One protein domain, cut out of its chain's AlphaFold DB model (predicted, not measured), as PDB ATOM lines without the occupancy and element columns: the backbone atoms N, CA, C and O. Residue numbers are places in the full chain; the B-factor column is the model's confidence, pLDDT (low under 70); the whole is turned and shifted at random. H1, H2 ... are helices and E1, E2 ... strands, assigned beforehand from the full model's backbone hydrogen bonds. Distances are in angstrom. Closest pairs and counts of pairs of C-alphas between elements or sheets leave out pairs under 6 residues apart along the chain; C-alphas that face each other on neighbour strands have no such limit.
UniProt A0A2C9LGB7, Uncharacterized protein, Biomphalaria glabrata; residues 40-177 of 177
ATOM      1  N   LEU A  40     -32.577  12.111  18.018       83.50
ATOM      2  CA  LEU A  40     -33.376  13.159  18.682       83.50
ATOM      3  C   LEU A  40     -34.464  12.642  19.643       83.50
ATOM      4  O   LEU A  40     -35.341  13.403  20.038       83.50
ATOM      5  N   GLY A  41     -34.408  11.373  20.057       75.56
ATOM      6  CA  GLY A  41     -35.379  10.815  21.008       75.56
ATOM      7  C   GLY A  41     -36.744  10.540  20.370       75.56
ATOM      8  O   GLY A  41     -37.736  11.177  20.705       75.56
ATOM      9  N   TYR A  42     -36.770   9.568  19.459       89.31
ATOM     10  CA  TYR A  42     -37.962   9.102  18.742       89.31
ATOM     11  C   TYR A  42     -39.004   8.478  19.676       89.31
ATOM     12  O   TYR A  42     -38.654   7.911  20.710       89.31
ATOM     13  N   GLY A  43     -40.287   8.560  19.325       94.19
ATOM     14  CA  GLY A  43     -41.360   7.961  20.116       94.19
ATOM     15  C   GLY A  43     -41.320   6.439  20.042       94.19
ATOM     16  O   GLY A  43     -41.424   5.754  21.067       94.19
ATOM     17  N   GLN A  44     -41.108   5.899  18.843       96.00
ATOM     18  CA  GLN A  44     -41.022   4.465  18.603       96.00
ATOM     19  C   GLN A  44     -39.879   4.109  17.652       96.00
ATOM     20  O   GLN A  44     -39.441   4.899  16.817       96.00
ATOM     21  N   VAL A  45     -39.395   2.878  17.793       95.88
ATOM     22  CA  VAL A  45     -38.456   2.264  16.855       95.88
ATOM     23  C   VAL A  45     -39.036   0.931  16.419       95.88
ATOM     24  O   VAL A  45     -39.332   0.091  17.269       95.88
ATOM     25  N   LYS A  46     -39.222   0.718  15.119       96.12
ATOM     26  CA  LYS A  46     -39.752  -0.536  14.574       96.12
ATOM     27  C   LYS A  46     -38.649  -1.298  13.853       96.12
ATOM     28  O   LYS A  46     -37.990  -0.746  12.983       96.12
ATOM     29  N   VAL A  47     -38.479  -2.565  14.206       96.00
ATOM     30  CA  VAL A  47     -37.673  -3.542  13.469       96.00
ATOM     31  C   VAL A  47     -38.639  -4.432  12.705       96.00
ATOM     32  O   VAL A  47     -39.546  -4.999  13.314       96.00
ATOM     33  N   ALA A  48     -38.459  -4.553  11.398       95.19
ATOM     34  CA  ALA A  48     -39.295  -5.384  10.543       95.19
ATOM     35  C   ALA A  48     -38.452  -6.289   9.652       95.19
ATOM     36  O   ALA A  48     -37.361  -5.918   9.216       95.19
ATOM     37  N   PHE A  49     -39.001  -7.464   9.373       94.94
ATOM     38  CA  PHE A  49     -38.449  -8.454   8.461       94.94
ATOM     39  C   PHE A  49     -39.373  -8.563   7.265       94.94
ATOM     40  O   PHE A  49     -40.588  -8.691   7.447       94.94
ATOM     41  N   LEU A  50     -38.813  -8.497   6.062       93.00
ATOM     42  CA  LEU A  50     -39.569  -8.510   4.818       93.00
ATOM     43  C   LEU A  50     -39.176  -9.716   3.965       93.00
ATOM     44  O   LEU A  50     -37.988  -9.989   3.825       93.00
ATOM     45  N   ASN A  51     -40.169 -10.360   3.349       91.50
ATOM     46  CA  ASN A  51     -39.984 -11.291   2.233       91.50
ATOM     47  C   ASN A  51     -40.806 -10.826   1.040       91.50
ATOM     48  O   ASN A  51     -41.993 -10.526   1.184       91.50
ATOM     49  N   ASN A  52     -40.186 -10.745  -0.137       88.06
ATOM     50  CA  ASN A  52     -40.792 -10.182  -1.346       88.06
ATOM     51  C   ASN A  52     -41.451  -8.807  -1.098       88.06
ATOM     52  O   ASN A  52     -42.524  -8.513  -1.618       88.06
ATOM     53  N   GLY A  53     -40.838  -7.977  -0.246       85.94
ATOM     54  CA  GLY A  53     -41.360  -6.659   0.139       85.94
ATOM     55  C   GLY A  53     -42.533  -6.664   1.132       85.94
ATOM     56  O   GLY A  53     -43.011  -5.589   1.489       85.94
ATOM     57  N   HIS A  54     -42.982  -7.827   1.612       89.81
ATOM     58  CA  HIS A  54     -44.059  -7.953   2.597       89.81
ATOM     59  C   HIS A  54     -43.517  -8.234   3.998       89.81
ATOM     60  O   HIS A  54     -42.659  -9.097   4.168       89.81
ATOM     61  N   GLU A  55     -44.049  -7.543   5.010       92.94
ATOM     62  CA  GLU A  55     -43.684  -7.768   6.413       92.94
ATOM     63  C   GLU A  55     -44.106  -9.165   6.884       92.94
ATOM     64  O   GLU A  55     -45.284  -9.514   6.840       92.94
ATOM     65  N   VAL A  56     -43.131  -9.958   7.340       95.94
ATOM     66  CA  VAL A  56     -43.326 -11.339   7.823       95.94
ATOM     67  C   VAL A  56     -43.154 -11.487   9.333       95.94
ATOM     68  O   VAL A  56     -43.661 -12.442   9.913       95.94
ATOM     69  N   ALA A  57     -42.450 -10.555   9.973       97.00
ATOM     70  CA  ALA A  57     -42.327 -10.449  11.422       97.00
ATOM     71  C   ALA A  57     -41.883  -9.026  11.789       97.00
ATOM     72  O   ALA A  57     -41.248  -8.335  10.988       97.00
ATOM     73  N   PHE A  58     -42.202  -8.582  13.005       97.50
ATOM     74  CA  PHE A  58     -41.828  -7.248  13.463       97.50
ATOM     75  C   PHE A  58     -41.731  -7.138  14.986       97.50
ATOM     76  O   PHE A  58     -42.308  -7.925  15.740       97.50
ATOM     77  N   MET A  59     -41.054  -6.085  15.429       97.81
ATOM     78  CA  MET A  59     -41.015  -5.603  16.805       97.81
ATOM     79  C   MET A  59     -41.103  -4.079  16.800       97.81
ATOM     80  O   MET A  59     -40.444  -3.424  16.002       97.81
ATOM     81  N   ILE A  60     -41.887  -3.512  17.708       97.88
ATOM     82  CA  ILE A  60     -41.980  -2.078  17.969       97.88
ATOM     83  C   ILE A  60     -41.507  -1.843  19.397       97.88
ATOM     84  O   ILE A  60     -42.013  -2.450  20.342       97.88
ATOM     85  N   PHE A  61     -40.550  -0.939  19.544       97.38
ATOM     86  CA  PHE A  61     -39.953  -0.534  20.804       97.38
ATOM     87  C   PHE A  61     -40.350   0.897  21.144       97.38
ATOM     88  O   PHE A  61     -40.505   1.735  20.257       97.38
ATOM     89  N   SER A  62     -40.442   1.205  22.436       96.44
ATOM     90  CA  SER A  62     -40.452   2.586  22.913       96.44
ATOM     91  C   SER A  62     -39.073   3.216  22.711       96.44
ATOM     92  O   SER A  62     -38.087   2.798  23.330       96.44
ATOM     93  N   GLY A  63     -39.015   4.238  21.857       94.94
ATOM     94  CA  GLY A  63     -37.814   5.035  21.606       94.94
ATOM     95  C   GLY A  63     -37.605   6.154  22.634       94.94
ATOM     96  O   GLY A  63     -36.538   6.774  22.668       94.94
ATOM     97  N   VAL A  64     -38.588   6.402  23.505       94.38
ATOM     98  CA  VAL A  64     -38.561   7.524  24.448       94.38
ATOM     99  C   VAL A  64     -37.368   7.401  25.393       94.38
ATOM    100  O   VAL A  64     -37.139   6.354  26.015       94.38
ATOM    101  N   SER A  65     -36.604   8.488  25.510       92.75
ATOM    102  CA  SER A  65     -35.403   8.565  26.352       92.75
ATOM    103  C   SER A  65     -34.374   7.470  26.035       92.75
ATOM    104  O   SER A  65     -33.735   6.919  26.933       92.75
ATOM    105  N   THR A  66     -34.238   7.118  24.753       94.06
ATOM    106  CA  THR A  66     -33.200   6.209  24.246       94.06
ATOM    107  C   THR A  66     -32.142   6.971  23.459       94.06
ATOM    108  O   THR A  66     -32.329   8.126  23.081       94.06
ATOM    109  N   ASN A  67     -31.030   6.298  23.188       91.25
ATOM    110  CA  ASN A  67     -30.062   6.686  22.173       91.25
ATOM    111  C   ASN A  67     -30.052   5.628  21.059       91.25
ATOM    112  O   ASN A  67     -30.709   4.596  21.187       91.25
ATOM    113  N   ARG A  68     -29.230   5.832  20.024       88.62
ATOM    114  CA  ARG A  68     -29.126   4.943  18.852       88.62
ATOM    115  C   ARG A  68     -28.861   3.454  19.145       88.62
ATOM    116  O   ARG A  68     -29.018   2.646  18.238       88.62
ATOM    117  N   GLN A  69     -28.433   3.088  20.358       88.38
ATOM    118  CA  GLN A  69     -28.127   1.708  20.762       88.38
ATOM    119  C   GLN A  69     -29.005   1.184  21.910       88.38
ATOM    120  O   GLN A  69     -29.104  -0.027  22.079       88.38
ATOM    121  N   SER A  70     -29.629   2.051  22.717       92.38
ATOM    122  CA  SER A  70     -30.322   1.633  23.949       92.38
ATOM    123  C   SER A  70     -31.812   1.324  23.785       92.38
ATOM    124  O   SER A  70     -32.441   0.841  24.728       92.38
ATOM    125  N   TRP A  71     -32.391   1.595  22.612       94.50
ATOM    126  CA  TRP A  71     -33.803   1.322  22.321       94.50
ATOM    127  C   TRP A  71     -34.111  -0.172  22.174       94.50
ATOM    128  O   TRP A  71     -35.203  -0.607  22.534       94.50
ATOM    129  N   PHE A  72     -33.149  -0.966  21.694       95.00
ATOM    130  CA  PHE A  72     -33.316  -2.400  21.471       95.00
ATOM    131  C   PHE A  72     -33.109  -3.175  22.777       95.00
ATOM    132  O   PHE A  72     -32.047  -3.733  23.050       95.00
ATOM    133  N   ASN A  73     -34.133  -3.148  23.624       94.38
ATOM    134  CA  ASN A  73     -34.148  -3.800  24.927       94.38
ATOM    135  C   ASN A  73     -35.517  -4.441  25.166       94.38
ATOM    136  O   ASN A  73     -36.543  -3.838  24.847       94.38
ATOM    137  N   GLN A  74     -35.540  -5.625  25.784       95.62
ATOM    138  CA  GLN A  74     -36.774  -6.357  26.077       95.62
ATOM    139  C   GLN A  74     -37.806  -5.516  26.843       95.62
ATOM    140  O   GLN A  74     -38.977  -5.495  26.480       95.62
ATOM    141  N   THR A  75     -37.365  -4.756  27.850       95.12
ATOM    142  CA  THR A  75     -38.243  -3.903  28.676       95.12
ATOM    143  C   THR A  75     -38.890  -2.757  27.895       95.12
ATOM    144  O   THR A  75     -39.815  -2.115  28.388       95.12
ATOM    145  N   ARG A  76     -38.408  -2.485  26.677       95.94
ATOM    146  CA  ARG A  76     -38.917  -1.439  25.788       95.94
ATOM    147  C   ARG A  76     -39.810  -1.985  24.683       95.94
ATOM    148  O   ARG A  76     -40.315  -1.177  23.910       95.94
ATOM    149  N   VAL A  77     -40.013  -3.299  24.586       97.06
ATOM    150  CA  VAL A  77     -40.927  -3.897  23.601       97.06
ATOM    151  C   VAL A  77     -42.346  -3.409  23.893       97.06
ATOM    152  O   VAL A  77     -42.939  -3.759  24.908       97.06
ATOM    153  N   ALA A  78     -42.886  -2.586  22.997       96.62
ATOM    154  CA  ALA A  78     -44.248  -2.069  23.076       96.62
ATOM    155  C   ALA A  78     -45.241  -3.019  22.396       96.62
ATOM    156  O   ALA A  78     -46.349  -3.239  22.877       96.62
ATOM    157  N   THR A  79     -44.859  -3.587  21.253       97.06
ATOM    158  CA  THR A  79     -45.661  -4.562  20.503       97.06
ATOM    159  C   THR A  79     -44.722  -5.410  19.659       97.06
ATOM    160  O   THR A  79     -43.697  -4.918  19.200       97.06
ATOM    161  N   SER A  80     -45.040  -6.677  19.422       97.62
ATOM    162  CA  SER A  80     -44.288  -7.484  18.460       97.62
ATOM    163  C   SER A  80     -45.143  -8.605  17.894       97.62
ATOM    164  O   SER A  80     -46.172  -8.949  18.475       97.62
ATOM    165  N   TRP A  81     -44.676  -9.189  16.793       97.19
ATOM    166  CA  TRP A  81     -45.220 -10.426  16.234       97.19
ATOM    167  C   TRP A  81     -45.212 -11.579  17.252       97.19
ATOM    168  O   TRP A  81     -46.124 -12.402  17.272       97.19
ATOM    169  N   TRP A  82     -44.206 -11.602  18.134       97.56
ATOM    170  CA  TRP A  82     -44.032 -12.604  19.182       97.56
ATOM    171  C   TRP A  82     -44.655 -12.145  20.506       97.56
ATOM    172  O   TRP A  82     -44.046 -11.426  21.295       97.56
ATOM    173  N   THR A  83     -45.884 -12.561  20.795       95.94
ATOM    174  CA  THR A  83     -46.692 -12.031  21.906       95.94
ATOM    175  C   THR A  83     -46.091 -12.256  23.297       95.94
ATOM    176  O   THR A  83     -46.415 -11.511  24.219       95.94
ATOM    177  N   SER A  84     -45.216 -13.251  23.461       94.19
ATOM    178  CA  SER A  84     -44.488 -13.532  24.711       94.19
ATOM    179  C   SER A  84     -43.150 -12.800  24.831       94.19
ATOM    180  O   SER A  84     -42.516 -12.861  25.878       94.19
ATOM    181  N   LEU A  85     -42.685 -12.099  23.791       96.12
ATOM    182  CA  LEU A  85     -41.335 -11.530  23.767       96.12
ATOM    183  C   LEU A  85     -41.065 -10.571  24.936       96.12
ATOM    184  O   LEU A  85     -39.975 -10.572  25.501       96.12
ATOM    185  N   TRP A  86     -42.050  -9.757  25.313       94.62
ATOM    186  CA  TRP A  86     -41.893  -8.703  26.322       94.62
ATOM    187  C   TRP A  86     -41.645  -9.235  27.746       94.62
ATOM    188  O   TRP A  86     -41.068  -8.514  28.557       94.62
ATOM    189  N   ASN A  87     -42.049 -10.474  28.057       93.69
ATOM    190  CA  ASN A  87     -41.889 -11.092  29.382       93.69
ATOM    191  C   ASN A  87     -41.139 -12.431  29.372       93.69
ATOM    192  O   ASN A  87     -41.098 -13.114  30.396       93.69
ATOM    193  N   ASP A  88     -40.543 -12.811  28.244       94.56
ATOM    194  CA  ASP A  88     -39.758 -14.035  28.129       94.56
ATOM    195  C   ASP A  88     -38.474 -13.955  28.974       94.56
ATOM    196  O   ASP A  88     -37.483 -13.320  28.608       94.56
ATOM    197  N   THR A  89     -38.480 -14.611  30.130       92.25
ATOM    198  CA  THR A  89     -37.367 -14.569  31.087       92.25
ATOM    199  C   THR A  89     -36.131 -15.338  30.622       92.25
ATOM    200  O   THR A  89     -35.079 -15.222  31.246       92.25
ATOM    201  N   SER A  90     -36.209 -16.091  29.521       91.69
ATOM    202  CA  SER A  90     -35.075 -16.861  28.996       91.69
ATOM    203  C   SER A  90     -34.045 -16.015  28.225       91.69
ATOM    204  O   SER A  90     -32.983 -16.522  27.858       91.69
ATOM    205  N   LEU A  91     -34.330 -14.724  28.003       91.00
ATOM    206  CA  LEU A  91     -33.571 -13.835  27.111       91.00
ATOM    207  C   LEU A  91     -32.468 -13.005  27.793       91.00
ATOM    208  O   LEU A  91     -31.782 -12.236  27.117       91.00
ATOM    209  N   THR A  92     -32.282 -13.136  29.113       72.31
ATOM    210  CA  THR A  92     -31.564 -12.173  29.982       72.31
ATOM    211  C   THR A  92     -30.177 -11.728  29.490       72.31
ATOM    212  O   THR A  92     -29.781 -10.603  29.771       72.31
ATOM    213  N   ASN A  93     -29.453 -12.558  28.732       76.38
ATOM    214  CA  ASN A  93     -28.089 -12.251  28.277       76.38
ATOM    215  C   ASN A  93     -27.937 -12.078  26.758       76.38
ATOM    216  O   ASN A  93     -26.844 -11.750  26.299       76.38
ATOM    217  N   TYR A  94     -28.993 -12.305  25.971       84.81
ATOM    218  CA  TYR A  94     -28.863 -12.416  24.514       84.81
ATOM    219  C   TYR A  94     -29.922 -11.650  23.721       84.81
ATOM    220  O   TYR A  94     -30.121 -11.926  22.538       84.81
ATOM    221  N   PHE A  95     -30.546 -10.655  24.354       92.81
ATOM    222  CA  PHE A  95     -31.268  -9.573  23.691       92.81
ATOM    223  C   PHE A  95     -30.293  -8.408  23.466       92.81
ATOM    224  O   PHE A  95     -30.163  -7.515  24.302       92.81
ATOM    225  N   THR A  96     -29.543  -8.448  22.366       90.81
ATOM    226  CA  THR A  96     -28.388  -7.564  22.152       90.81
ATOM    227  C   THR A  96     -28.426  -6.882  20.790       90.81
ATOM    228  O   THR A  96     -28.585  -7.524  19.753       90.81
ATOM    229  N   PHE A  97     -28.251  -5.557  20.808       90.50
ATOM    230  CA  PHE A  97     -28.147  -4.732  19.606       90.50
ATOM    231  C   PHE A  97     -26.763  -4.793  18.965       90.50
ATOM    232  O   PHE A  97     -26.644  -4.800  17.749       90.50
ATOM    233  N   THR A  98     -25.714  -4.802  19.791       86.75
ATOM    234  CA  THR A  98     -24.314  -4.869  19.342       86.75
ATOM    235  C   THR A  98     -23.873  -6.289  19.024       86.75
ATOM    236  O   THR A  98     -22.771  -6.492  18.513       86.75
ATOM    237  N   GLY A  99     -24.717  -7.261  19.364       83.56
ATOM    238  CA  GLY A  99     -24.478  -8.656  19.084       83.56
ATOM    239  C   GLY A  99     -23.709  -9.359  20.187       83.56
ATOM    240  O   GLY A  99     -23.436  -8.798  21.253       83.56
ATOM    241  N   PHE A 100     -23.392 -10.618  19.920       82.44
ATOM    242  CA  PHE A 100     -22.554 -11.458  20.755       82.44
ATOM    243  C   PHE A 100     -21.355 -11.884  19.910       82.44
ATOM    244  O   PHE A 100     -21.446 -12.801  19.099       82.44
ATOM    245  N   THR A 101     -20.242 -11.165  20.069       77.88
ATOM    246  CA  THR A 101     -19.011 -11.377  19.288       77.88
ATOM    247  C   THR A 101     -17.831 -11.826  20.152       77.88
ATOM    248  O   THR A 101     -16.675 -11.585  19.806       77.88
ATOM    249  N   ASN A 102     -18.102 -12.429  21.313       77.69
ATOM    250  CA  ASN A 102     -17.052 -12.957  22.178       77.69
ATOM    251  C   ASN A 102     -16.448 -14.233  21.564       77.69
ATOM    252  O   ASN A 102     -17.179 -15.121  21.119       77.69
ATOM    253  N   GLY A 103     -15.117 -14.317  21.543       81.44
ATOM    254  CA  GLY A 103     -14.383 -15.437  20.961       81.44
ATOM    255  C   GLY A 103     -14.719 -15.637  19.482       81.44
ATOM    256  O   GLY A 103     -14.491 -14.748  18.653       81.44
ATOM    257  N   SER A 104     -15.270 -16.809  19.173       83.12
ATOM    258  CA  SER A 104     -15.629 -17.247  17.820       83.12
ATOM    259  C   SER A 104     -17.089 -16.974  17.439       83.12
ATOM    260  O   SER A 104     -17.486 -17.263  16.313       83.12
ATOM    261  N   ASN A 105     -17.885 -16.376  18.327       83.69
ATOM    262  CA  ASN A 105     -19.245 -15.952  17.999       83.69
ATOM    263  C   ASN A 105     -19.222 -14.757  17.038       83.69
ATOM    264  O   ASN A 105     -18.400 -13.842  17.189       83.69
ATOM    265  N   ARG A 106     -20.130 -14.733  16.060       85.62
ATOM    266  CA  ARG A 106     -20.242 -13.645  15.072       85.62
ATOM    267  C   ARG A 106     -21.694 -13.253  14.819       85.62
ATOM    268  O   ARG A 106     -22.177 -13.164  13.695       85.62
ATOM    269  N   ARG A 107     -22.396 -12.979  15.913       87.19
ATOM    270  CA  ARG A 107     -23.809 -12.584  15.916       87.19
ATOM    271  C   ARG A 107     -23.852 -11.081  16.102       87.19
ATOM    272  O   ARG A 107     -23.290 -10.608  17.086       87.19
ATOM    273  N   ARG A 108     -24.472 -10.324  15.192       86.88
ATOM    274  CA  ARG A 108     -24.443  -8.844  15.224       86.88
ATOM    275  C   ARG A 108     -25.610  -8.207  15.940       86.88
ATOM    276  O   ARG A 108     -25.419  -7.207  16.610       86.88
ATOM    277  N   MET A 109     -26.794  -8.775  15.805       92.00
ATOM    278  CA  MET A 109     -28.003  -8.327  16.484       92.00
ATOM    279  C   MET A 109     -28.844  -9.572  16.716       92.00
ATOM    280  O   MET A 109     -29.018 -10.368  15.796       92.00
ATOM    281  N   SER A 110     -29.286  -9.812  17.946       92.69
ATOM    282  CA  SER A 110     -29.932 -11.084  18.261       92.69
ATOM    283  C   SER A 110     -30.880 -10.994  19.439       92.69
ATOM    284  O   SER A 110     -30.704 -10.172  20.340       92.69
ATOM    285  N   ILE A 111     -31.851 -11.902  19.429       95.12
ATOM    286  CA  ILE A 111     -32.733 -12.231  20.540       95.12
ATOM    287  C   ILE A 111     -32.736 -13.755  20.658       95.12
ATOM    288  O   ILE A 111     -33.460 -14.445  19.933       95.12
ATOM    289  N   LEU A 112     -31.889 -14.261  21.550       90.94
ATOM    290  CA  LEU A 112     -31.677 -15.690  21.784       90.94
ATOM    291  C   LEU A 112     -32.045 -16.075  23.215       90.94
ATOM    292  O   LEU A 112     -31.996 -15.247  24.126       90.94
ATOM    293  N   SER A 113     -32.298 -17.360  23.416       87.88
ATOM    294  CA  SER A 113     -32.233 -18.000  24.722       87.88
ATOM    295  C   SER A 113     -31.108 -19.036  24.771       87.88
ATOM    296  O   SER A 113     -30.694 -19.605  23.754       87.88
ATOM    297  N   ALA A 114     -30.621 -19.277  25.991       76.62
ATOM    298  CA  ALA A 114     -29.532 -20.194  26.328       76.62
ATOM    299  C   ALA A 114     -28.138 -19.821  25.775       76.62
ATOM    300  O   ALA A 114     -27.972 -18.942  24.935       76.62
ATOM    301  N   ASN A 115     -27.103 -20.485  26.293       71.12
ATOM    302  CA  ASN A 115     -25.692 -20.183  26.028       71.12
ATOM    303  C   ASN A 115     -24.943 -21.313  25.299       71.12
ATOM    304  O   ASN A 115     -23.719 -21.365  25.370       71.12
ATOM    305  N   SER A 116     -25.651 -22.240  24.645       83.75
ATOM    306  CA  SER A 116     -25.013 -23.373  23.970       83.75
ATOM    307  C   SER A 116     -25.659 -23.688  22.628       83.75
ATOM    308  O   SER A 116     -26.886 -23.711  22.498       83.75
ATOM    309  N   CYS A 117     -24.815 -24.032  21.651       87.31
ATOM    310  CA  CYS A 117     -25.223 -24.341  20.284       87.31
ATOM    311  C   CYS A 117     -26.297 -25.442  20.193       87.31
ATOM    312  O   CYS A 117     -27.055 -25.482  19.228       87.31
ATOM    313  N   HIS A 118     -26.375 -26.332  21.190       88.44
ATOM    314  CA  HIS A 118     -27.271 -27.494  21.204       88.44
ATOM    315  C   HIS A 118     -28.681 -27.207  21.721       88.44
ATOM    316  O   HIS A 118     -29.566 -28.047  21.569       88.44
ATOM    317  N   ILE A 119     -28.888 -26.080  22.392       87.44
ATOM    318  CA  ILE A 119     -30.193 -25.741  22.977       87.44
ATOM    319  C   ILE A 119     -30.606 -24.308  22.662       87.44
ATOM    320  O   ILE A 119     -31.622 -23.849  23.176       87.44
ATOM    321  N   ASN A 120     -29.825 -23.593  21.846       88.69
ATOM    322  CA  ASN A 120     -30.170 -22.236  21.475       88.69
ATOM    323  C   ASN A 120     -31.497 -22.206  20.718       88.69
ATOM    324  O   ASN A 120     -31.690 -22.879  19.700       88.69
ATOM    325  N   MET A 121     -32.389 -21.370  21.229       92.56
ATOM    326  CA  MET A 121     -33.596 -20.955  20.542       92.56
ATOM    327  C   MET A 121     -33.518 -19.455  20.289       92.56
ATOM    328  O   MET A 121     -32.778 -18.739  20.969       92.56
ATOM    329  N   MET A 122     -34.259 -18.969  19.301       93.44
ATOM    330  CA  MET A 122     -34.254 -17.554  18.954       93.44
ATOM    331  C   MET A 122     -35.629 -17.039  18.573       93.44
ATOM    332  O   MET A 122     -36.431 -17.756  17.981       93.44
ATOM    333  N   TYR A 123     -35.853 -15.753  18.812       96.62
ATOM    334  CA  TYR A 123     -36.845 -15.008  18.042       96.62
ATOM    335  C   TYR A 123     -36.226 -14.478  16.747       96.62
ATOM    336  O   TYR A 123     -36.855 -14.540  15.695       96.62
ATOM    337  N   PHE A 124     -34.982 -13.996  16.815       94.62
ATOM    338  CA  PHE A 124     -34.316 -13.341  15.694       94.62
ATOM    339  C   PHE A 124     -32.786 -13.336  15.848       94.62
ATOM    340  O   PHE A 124     -32.269 -13.226  16.964       94.62
ATOM    341  N   MET A 125     -32.067 -13.402  14.725       93.12
ATOM    342  CA  MET A 125     -30.614 -13.257  14.654       93.12
ATOM    343  C   MET A 125     -30.158 -12.646  13.322       93.12
ATOM    344  O   MET A 125     -30.651 -13.017  12.260       93.12
ATOM    345  N   VAL A 126     -29.148 -11.775  13.384       92.62
ATOM    346  CA  VAL A 126     -28.353 -11.329  12.232       92.62
ATOM    347  C   VAL A 126     -26.967 -11.944  12.283       92.62
ATOM    348  O   VAL A 126     -26.247 -11.793  13.281       92.62
ATOM    349  N   LEU A 127     -26.584 -12.557  11.170       89.62
ATOM    350  CA  LEU A 127     -25.229 -13.014  10.888       89.62
ATOM    351  C   LEU A 127     -24.674 -12.184   9.730       89.62
ATOM    352  O   LEU A 127     -25.376 -11.964   8.749       89.62
ATOM    353  N   ASP A 128     -23.433 -11.714   9.823       87.56
ATOM    354  CA  ASP A 128     -22.802 -10.876   8.788       87.56
ATOM    355  C   ASP A 128     -21.488 -11.457   8.248       87.56
ATOM    356  O   ASP A 128     -20.712 -10.760   7.599       87.56
ATOM    357  N   THR A 129     -21.223 -12.730   8.530       85.69
ATOM    358  CA  THR A 129     -19.996 -13.432   8.152       85.69
ATOM    359  C   THR A 129     -20.247 -14.932   8.060       85.69
ATOM    360  O   THR A 129     -21.111 -15.464   8.757       85.69
ATOM    361  N   ASP A 130     -19.445 -15.601   7.232       83.50
ATOM    362  CA  ASP A 130     -19.463 -17.035   6.915       83.50
ATOM    363  C   ASP A 130     -19.068 -17.970   8.059       83.50
ATOM    364  O   ASP A 130     -19.035 -19.191   7.896       83.50
ATOM    365  N   TYR A 131     -18.809 -17.412   9.238       85.31
ATOM    366  CA  TYR A 131     -18.326 -18.152  10.385       85.31
ATOM    367  C   TYR A 131     -19.039 -17.750  11.678       85.31
ATOM    368  O   TYR A 131     -18.941 -16.613  12.118       85.31
ATOM    369  N   ASP A 132     -19.663 -18.713  12.352       88.25
ATOM    370  CA  ASP A 132     -20.033 -18.666  13.776       88.25
ATOM    371  C   ASP A 132     -19.672 -20.011  14.415       88.25
ATOM    372  O   ASP A 132     -19.813 -21.057  13.773       88.25
ATOM    373  N   GLU A 133     -19.246 -20.012  15.677       87.75
ATOM    374  CA  GLU A 133     -18.879 -21.240  16.397       87.75
ATOM    375  C   GLU A 133     -19.981 -22.312  16.414       87.75
ATOM    376  O   GLU A 133     -19.669 -23.500  16.458       87.75
ATOM    377  N   CYS A 134     -21.252 -21.910  16.323       88.38
ATOM    378  CA  CYS A 134     -22.389 -22.823  16.321       88.38
ATOM    379  C   CYS A 134     -22.889 -23.209  14.920       88.38
ATOM    380  O   CYS A 134     -23.884 -23.931  14.806       88.38
ATOM    381  N   SER A 135     -22.227 -22.767  13.844       85.69
ATOM    382  CA  SER A 135     -22.717 -22.958  12.466       85.69
ATOM    383  C   SER A 135     -22.943 -24.431  12.109       85.69
ATOM    384  O   SER A 135     -23.932 -24.768  11.459       85.69
ATOM    385  N   SER A 136     -22.068 -25.324  12.585       85.12
ATOM    386  CA  SER A 136     -22.176 -26.771  12.358       85.12
ATOM    387  C   SER A 136     -23.365 -27.406  13.087       85.12
ATOM    388  O   SER A 136     -23.945 -28.367  12.587       85.12
ATOM    389  N   ASN A 137     -23.768 -26.868  14.241       89.06
ATOM    390  CA  ASN A 137     -24.918 -27.354  15.004       89.06
ATOM    391  C   ASN A 137     -26.250 -26.911  14.397       89.06
ATOM    392  O   ASN A 137     -27.241 -27.631  14.495       89.06
ATOM    393  N   TRP A 138     -26.285 -25.714  13.820       87.12
ATOM    394  CA  TRP A 138     -27.524 -25.073  13.380       87.12
ATOM    395  C   TRP A 138     -27.875 -25.337  11.918       87.12
ATOM    396  O   TRP A 138     -28.963 -24.974  11.472       87.12
ATOM    397  N   SER A 139     -26.962 -25.976  11.176       78.19
ATOM    398  CA  SER A 139     -27.136 -26.270   9.747       78.19
ATOM    399  C   SER A 139     -27.549 -25.026   8.952       78.19
ATOM    400  O   SER A 139     -28.464 -25.082   8.132       78.19
ATOM    401  N   LEU A 140     -26.916 -23.890   9.262       75.31
ATOM    402  CA  LEU A 140     -27.281 -22.600   8.687       75.31
ATOM    403  C   LEU A 140     -27.094 -22.607   7.156       75.31
ATOM    404  O   LEU A 140     -26.081 -23.119   6.674       75.31
ATOM    405  N   PRO A 141     -28.014 -22.009   6.381       63.06
ATOM    406  CA  PRO A 141     -27.792 -21.756   4.961       63.06
ATOM    407  C   PRO A 141     -26.861 -20.541   4.802       63.06
ATOM    408  O   PRO A 141     -27.225 -19.435   5.183       63.06
ATOM    409  N   LEU A 142     -25.636 -20.736   4.295       64.06
ATOM    410  CA  LEU A 142     -24.588 -19.691   4.282       64.06
ATOM    411  C   LEU A 142     -24.163 -19.238   2.879       64.06
ATOM    412  O   LEU A 142     -22.980 -19.009   2.634       64.06
ATOM    413  N   SER A 143     -25.084 -19.129   1.918       67.00
ATOM    414  CA  SER A 143     -24.691 -18.736   0.554       67.00
ATOM    415  C   SER A 143     -24.440 -17.233   0.375       67.00
ATOM    416  O   SER A 143     -23.767 -16.854  -0.581       67.00
ATOM    417  N   SER A 144     -24.952 -16.371   1.261       81.25
ATOM    418  CA  SER A 144     -24.810 -14.910   1.161       81.25
ATOM    419  C   SER A 144     -24.970 -14.227   2.517       81.25
ATOM    420  O   SER A 144     -25.724 -14.705   3.352       81.25
ATOM    421  N   TYR A 145     -24.286 -13.097   2.718       85.56
ATOM    422  CA  TYR A 145     -24.340 -12.306   3.951       85.56
ATOM    423  C   TYR A 145     -24.629 -10.827   3.668       85.56
ATOM    424  O   TYR A 145     -24.189 -10.321   2.632       85.56
ATOM    425  N   PRO A 146     -25.291 -10.106   4.595       89.62
ATOM    426  CA  PRO A 146     -25.815 -10.594   5.877       89.62
ATOM    427  C   PRO A 146     -27.044 -11.506   5.723       89.62
ATOM    428  O   PRO A 146     -27.768 -11.401   4.740       89.62
ATOM    429  N   VAL A 147     -27.280 -12.369   6.715       90.62
ATOM    430  CA  VAL A 147     -28.464 -13.237   6.824       90.62
ATOM    431  C   VAL A 147     -29.345 -12.739   7.965       90.62
ATOM    432  O   VAL A 147     -28.855 -12.494   9.074       90.62
ATOM    433  N   PHE A 148     -30.649 -12.630   7.709       93.19
ATOM    434  CA  PHE A 148     -31.654 -12.219   8.689       93.19
ATOM    435  C   PHE A 148     -32.544 -13.408   9.051       93.19
ATOM    436  O   PHE A 148     -33.503 -13.722   8.350       93.19
ATOM    437  N   LEU A 149     -32.235 -14.089  10.151       94.00
ATOM    438  CA  LEU A 149     -33.010 -15.238  10.602       94.00
ATOM    439  C   LEU A 149     -34.077 -14.820  11.602       94.00
ATOM    440  O   LEU A 149     -33.807 -14.052  12.525       94.00
ATOM    441  N   TYR A 150     -35.276 -15.377  11.469       95.81
ATOM    442  CA  TYR A 150     -36.381 -15.118  12.383       95.81
ATOM    443  C   TYR A 150     -37.190 -16.386  12.665       95.81
ATOM    444  O   TYR A 150     -37.196 -17.342  11.883       95.81
ATOM    445  N   SER A 151     -37.889 -16.396  13.800       96.69
ATOM    446  CA  SER A 151     -38.893 -17.413  14.095       96.69
ATOM    447  C   SER A 151     -40.207 -17.080  13.375       96.69
ATOM    448  O   SER A 151     -40.820 -16.056  13.688       96.69
ATOM    449  N   PRO A 152     -40.695 -17.934  12.455       96.06
ATOM    450  CA  PRO A 152     -41.995 -17.748  11.808       96.06
ATOM    451  C   PRO A 152     -43.171 -18.058  12.749       96.06
ATOM    452  O   PRO A 152     -44.326 -17.826  12.399       96.06
ATOM    453  N   MET A 153     -42.899 -18.613  13.931       95.25
ATOM    454  CA  MET A 153     -43.899 -18.979  14.929       95.25
ATOM    455  C   MET A 153     -44.113 -17.829  15.908       95.25
ATOM    456  O   MET A 153     -43.219 -17.014  16.116       95.25
ATOM    457  N   ASN A 154     -45.250 -17.811  16.604       95.31
ATOM    458  CA  ASN A 154     -45.467 -16.923  17.750       95.31
ATOM    459  C   ASN A 154     -44.764 -17.454  19.027       95.31
ATOM    460  O   ASN A 154     -45.370 -17.588  20.086       95.31
ATOM    461  N   ALA A 155     -43.501 -17.862  18.884       94.81
ATOM    462  CA  ALA A 155     -42.631 -18.443  19.908       94.81
ATOM    463  C   ALA A 155     -41.175 -18.420  19.409       94.81
ATOM    464  O   ALA A 155     -40.921 -18.064  18.257       94.81
ATOM    465  N   GLN A 156     -40.220 -18.827  20.242       94.88
ATOM    466  CA  GLN A 156     -38.840 -19.025  19.795       94.88
ATOM    467  C   GLN A 156     -38.730 -20.233  18.849       94.88
ATOM    468  O   GLN A 156     -39.413 -21.237  19.040       94.88
ATOM    469  N   ALA A 157     -37.848 -20.149  17.856       94.44
ATOM    470  CA  ALA A 157     -37.473 -21.247  16.972       94.44
ATOM    471  C   ALA A 157     -36.202 -21.931  17.477       94.44
ATOM    472  O   ALA A 157     -35.233 -21.251  17.828       94.44
ATOM    473  N   LYS A 158     -36.171 -23.268  17.474       92.88
ATOM    474  CA  LYS A 158     -34.935 -24.024  17.711       92.88
ATOM    475  C   LYS A 158     -33.967 -23.846  16.548       92.88
ATOM    476  O   LYS A 158     -34.347 -23.960  15.384       92.88
ATOM    477  N   LEU A 159     -32.700 -23.604  16.874       90.56
ATOM    478  CA  LEU A 159     -31.655 -23.436  15.864       90.56
ATOM    479  C   LEU A 159     -31.081 -24.761  15.361       90.56
ATOM    480  O   LEU A 159     -30.647 -24.835  14.221       90.56
ATOM    481  N   ASN A 160     -31.088 -25.814  16.177       90.25
ATOM    482  CA  ASN A 160     -30.507 -27.119  15.843       90.25
ATOM    483  C   ASN A 160     -31.549 -28.190  15.473       90.25
ATOM    484  O   ASN A 160     -31.316 -29.382  15.682       90.25
ATOM    485  N   SER A 161     -32.715 -27.786  14.970       89.12
ATOM    486  CA  SER A 161     -33.759 -28.709  14.525       89.12
ATOM    487  C   SER A 161     -33.599 -29.100  13.055       89.12
ATOM    488  O   SER A 161     -33.039 -28.362  12.246       89.12
ATOM    489  N   GLN A 162     -34.115 -30.281  12.708       86.94
ATOM    490  CA  GLN A 162     -34.211 -30.763  11.333       86.94
ATOM    491  C   GLN A 162     -35.653 -31.232  11.063       86.94
ATOM    492  O   GLN A 162     -36.085 -32.199  11.695       86.94
ATOM    493  N   PRO A 163     -36.410 -30.573  10.163       86.06
ATOM    494  CA  PRO A 163     -36.043 -29.359   9.424       86.06
ATOM    495  C   PRO A 163     -35.878 -28.134  10.350       86.06
ATOM    496  O   PRO A 163     -36.426 -28.135  11.458       86.06
ATOM    497  N   PRO A 164     -35.174 -27.078   9.901       86.12
ATOM    498  CA  PRO A 164     -35.043 -25.844  10.664       86.12
ATOM    499  C   PRO A 164     -36.401 -25.231  11.024       86.12
ATOM    500  O   PRO A 164     -37.285 -25.085  10.172       86.12
ATOM    501  N   GLU A 165     -36.551 -24.830  12.287       93.19
ATOM    502  CA  GLU A 165     -37.748 -24.132  12.782       93.19
ATOM    503  C   GLU A 165     -37.742 -22.634  12.432       93.19
ATOM    504  O   GLU A 165     -38.746 -21.952  12.625       93.19
ATOM    505  N   TYR A 166     -36.630 -22.117  11.903       92.88
ATOM    506  CA  TYR A 166     -36.469 -20.725  11.498       92.88
ATOM    507  C   TYR A 166     -36.699 -20.503   9.997       92.88
ATOM    508  O   TYR A 166     -36.816 -21.435   9.190       92.88
ATOM    509  N   ARG A 167     -36.780 -19.226   9.620       93.44
ATOM    510  CA  ARG A 167     -36.820 -18.754   8.235       93.44
ATOM    511  C   ARG A 167     -35.816 -17.626   8.041       93.44
ATOM    512  O   ARG A 167     -35.443 -16.954   9.001       93.44
ATOM    513  N   GLU A 168     -35.396 -17.450   6.799       93.25
ATOM    514  CA  GLU A 168     -34.604 -16.310   6.352       93.25
ATOM    515  C   GLU A 168     -35.542 -15.227   5.806       93.25
ATOM    516  O   GLU A 168     -36.555 -15.539   5.166       93.25
ATOM    517  N   ALA A 169     -35.235 -13.973   6.129       93.38
ATOM    518  CA  ALA A 169     -35.875 -12.804   5.552       93.38
ATOM    519  C   ALA A 169     -34.975 -12.177   4.477       93.38
ATOM    520  O   ALA A 169     -33.776 -12.030   4.706       93.38
ATOM    521  N   ASP A 170     -35.558 -11.730   3.365       90.62
ATOM    522  CA  ASP A 170     -34.842 -11.045   2.281       90.62
ATOM    523  C   ASP A 170     -34.268  -9.695   2.746       90.62
ATOM    524  O   ASP A 170     -33.256  -9.206   2.244       90.62
ATOM    525  N   THR A 171     -34.952  -9.025   3.677       89.62
ATOM    526  CA  THR A 171     -34.576  -7.683   4.138       89.62
ATOM    527  C   THR A 171     -34.946  -7.469   5.600       89.62
ATOM    528  O   THR A 171     -36.045  -7.814   6.036       89.62
ATOM    529  N   MET A 172     -34.051  -6.823   6.348       92.75
ATOM    530  CA  MET A 172     -34.344  -6.245   7.659       92.75
ATOM    531  C   MET A 172     -34.377  -4.721   7.556       92.75
ATOM    532  O   MET A 172     -33.459  -4.113   7.004       92.75
ATOM    533  N   VAL A 173     -35.401  -4.101   8.140       91.56
ATOM    534  CA  VAL A 173     -35.560  -2.644   8.161       91.56
ATOM    535  C   VAL A 173     -35.726  -2.151   9.594       91.56
ATOM    536  O   VAL A 173     -36.412  -2.779  10.402       91.56
ATOM    537  N   ILE A 174     -35.092  -1.019   9.911       93.00
ATOM    538  CA  ILE A 174     -35.232  -0.326  11.193       93.00
ATOM    539  C   ILE A 174     -35.763   1.082  10.923       93.00
ATOM    540  O   ILE A 174     -35.096   1.885  10.273       93.00
ATOM    541  N   TRP A 175     -36.944   1.386  11.453       90.19
ATOM    542  CA  TRP A 175     -37.571   2.701  11.362       90.19
ATOM    543  C   TRP A 175     -37.578   3.393  12.708       90.19
ATOM    544  O   TRP A 175     -37.818   2.761  13.734       90.19
ATOM    545  N   VAL A 176     -37.385   4.705  12.685       90.88
ATOM    546  CA  VAL A 176     -37.554   5.573  13.847       90.88
ATOM    547  C   VAL A 176     -38.664   6.577  13.550       90.88
ATOM    548  O   VAL A 176     -38.752   7.077  12.428       90.88
ATOM    549  N   MET A 177     -39.546   6.809  14.521       87.50
ATOM    550  CA  MET A 177     -40.813   7.533  14.348       87.50
ATOM    551  C   MET A 177     -41.220   8.278  15.616       87.50
ATOM    552  O   MET A 177     -40.901   7.797  16.728       87.50
TER     553      MET A 177
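What this domain is: This is residues 40 to 177 of the 177 residues of an uncharacterized protein of Biomphalaria glabrata (UniProt A0A2C9LGB7). Little of this domain is regular structure: two small antiparallel sheets, partly face to face, form a sandwich with strands crossed at 87 degrees, and three long stretches, residues 63 to 76, 81 to 106 and 151 to 166, have no named element. The printed part has 138 residues, only 52 in named elements, mostly strand: E1 E2 E3 E4 E5 H1 E6 E7 E8. The sheets run E3 E2 E1 E8 and E4 E5 E6 E7. It is compact, radius of gyration of the C-alphas 14.3 A, spanning 41 by 32 by 26 A.

Where its parts are: E1, residues 44 to 51, begins at C-alpha (-41.022, 4.465, 18.603) and is 22.7 A long. E2, residues 54 to 62, 23.2 A, bends by 68 degrees at residue 57. E3 is residues 77 to 80, E4 107 to 113, E5 121 to 127, H1 135 to 138, E6 147 to 150, E7 167 to 169. E8, residues 171 to 176, ends at C-alpha (-37.554, 5.573, 13.847).

How they stand to each other: E1 E2 E3 form a meander, antiparallel neighbours in turn; N 47 and O 59 are 2.8 A apart, N 60 and O 79 2.7 A. Between the sheets, the closest C-alphas of E6 and E8 are Phe 148 and Met 172, 6.6 A. H1, too short for any O i to N i+4 pair, is not on either sheet.

The domain as a whole: The farthest C-alphas, Leu 40 and Gln 162, are 44.5 A apart. The printed part has no cut. Links E2 to E3, E3 to E4 and E6 to E7 are long. Residues 141 to 143 have pLDDT under 70.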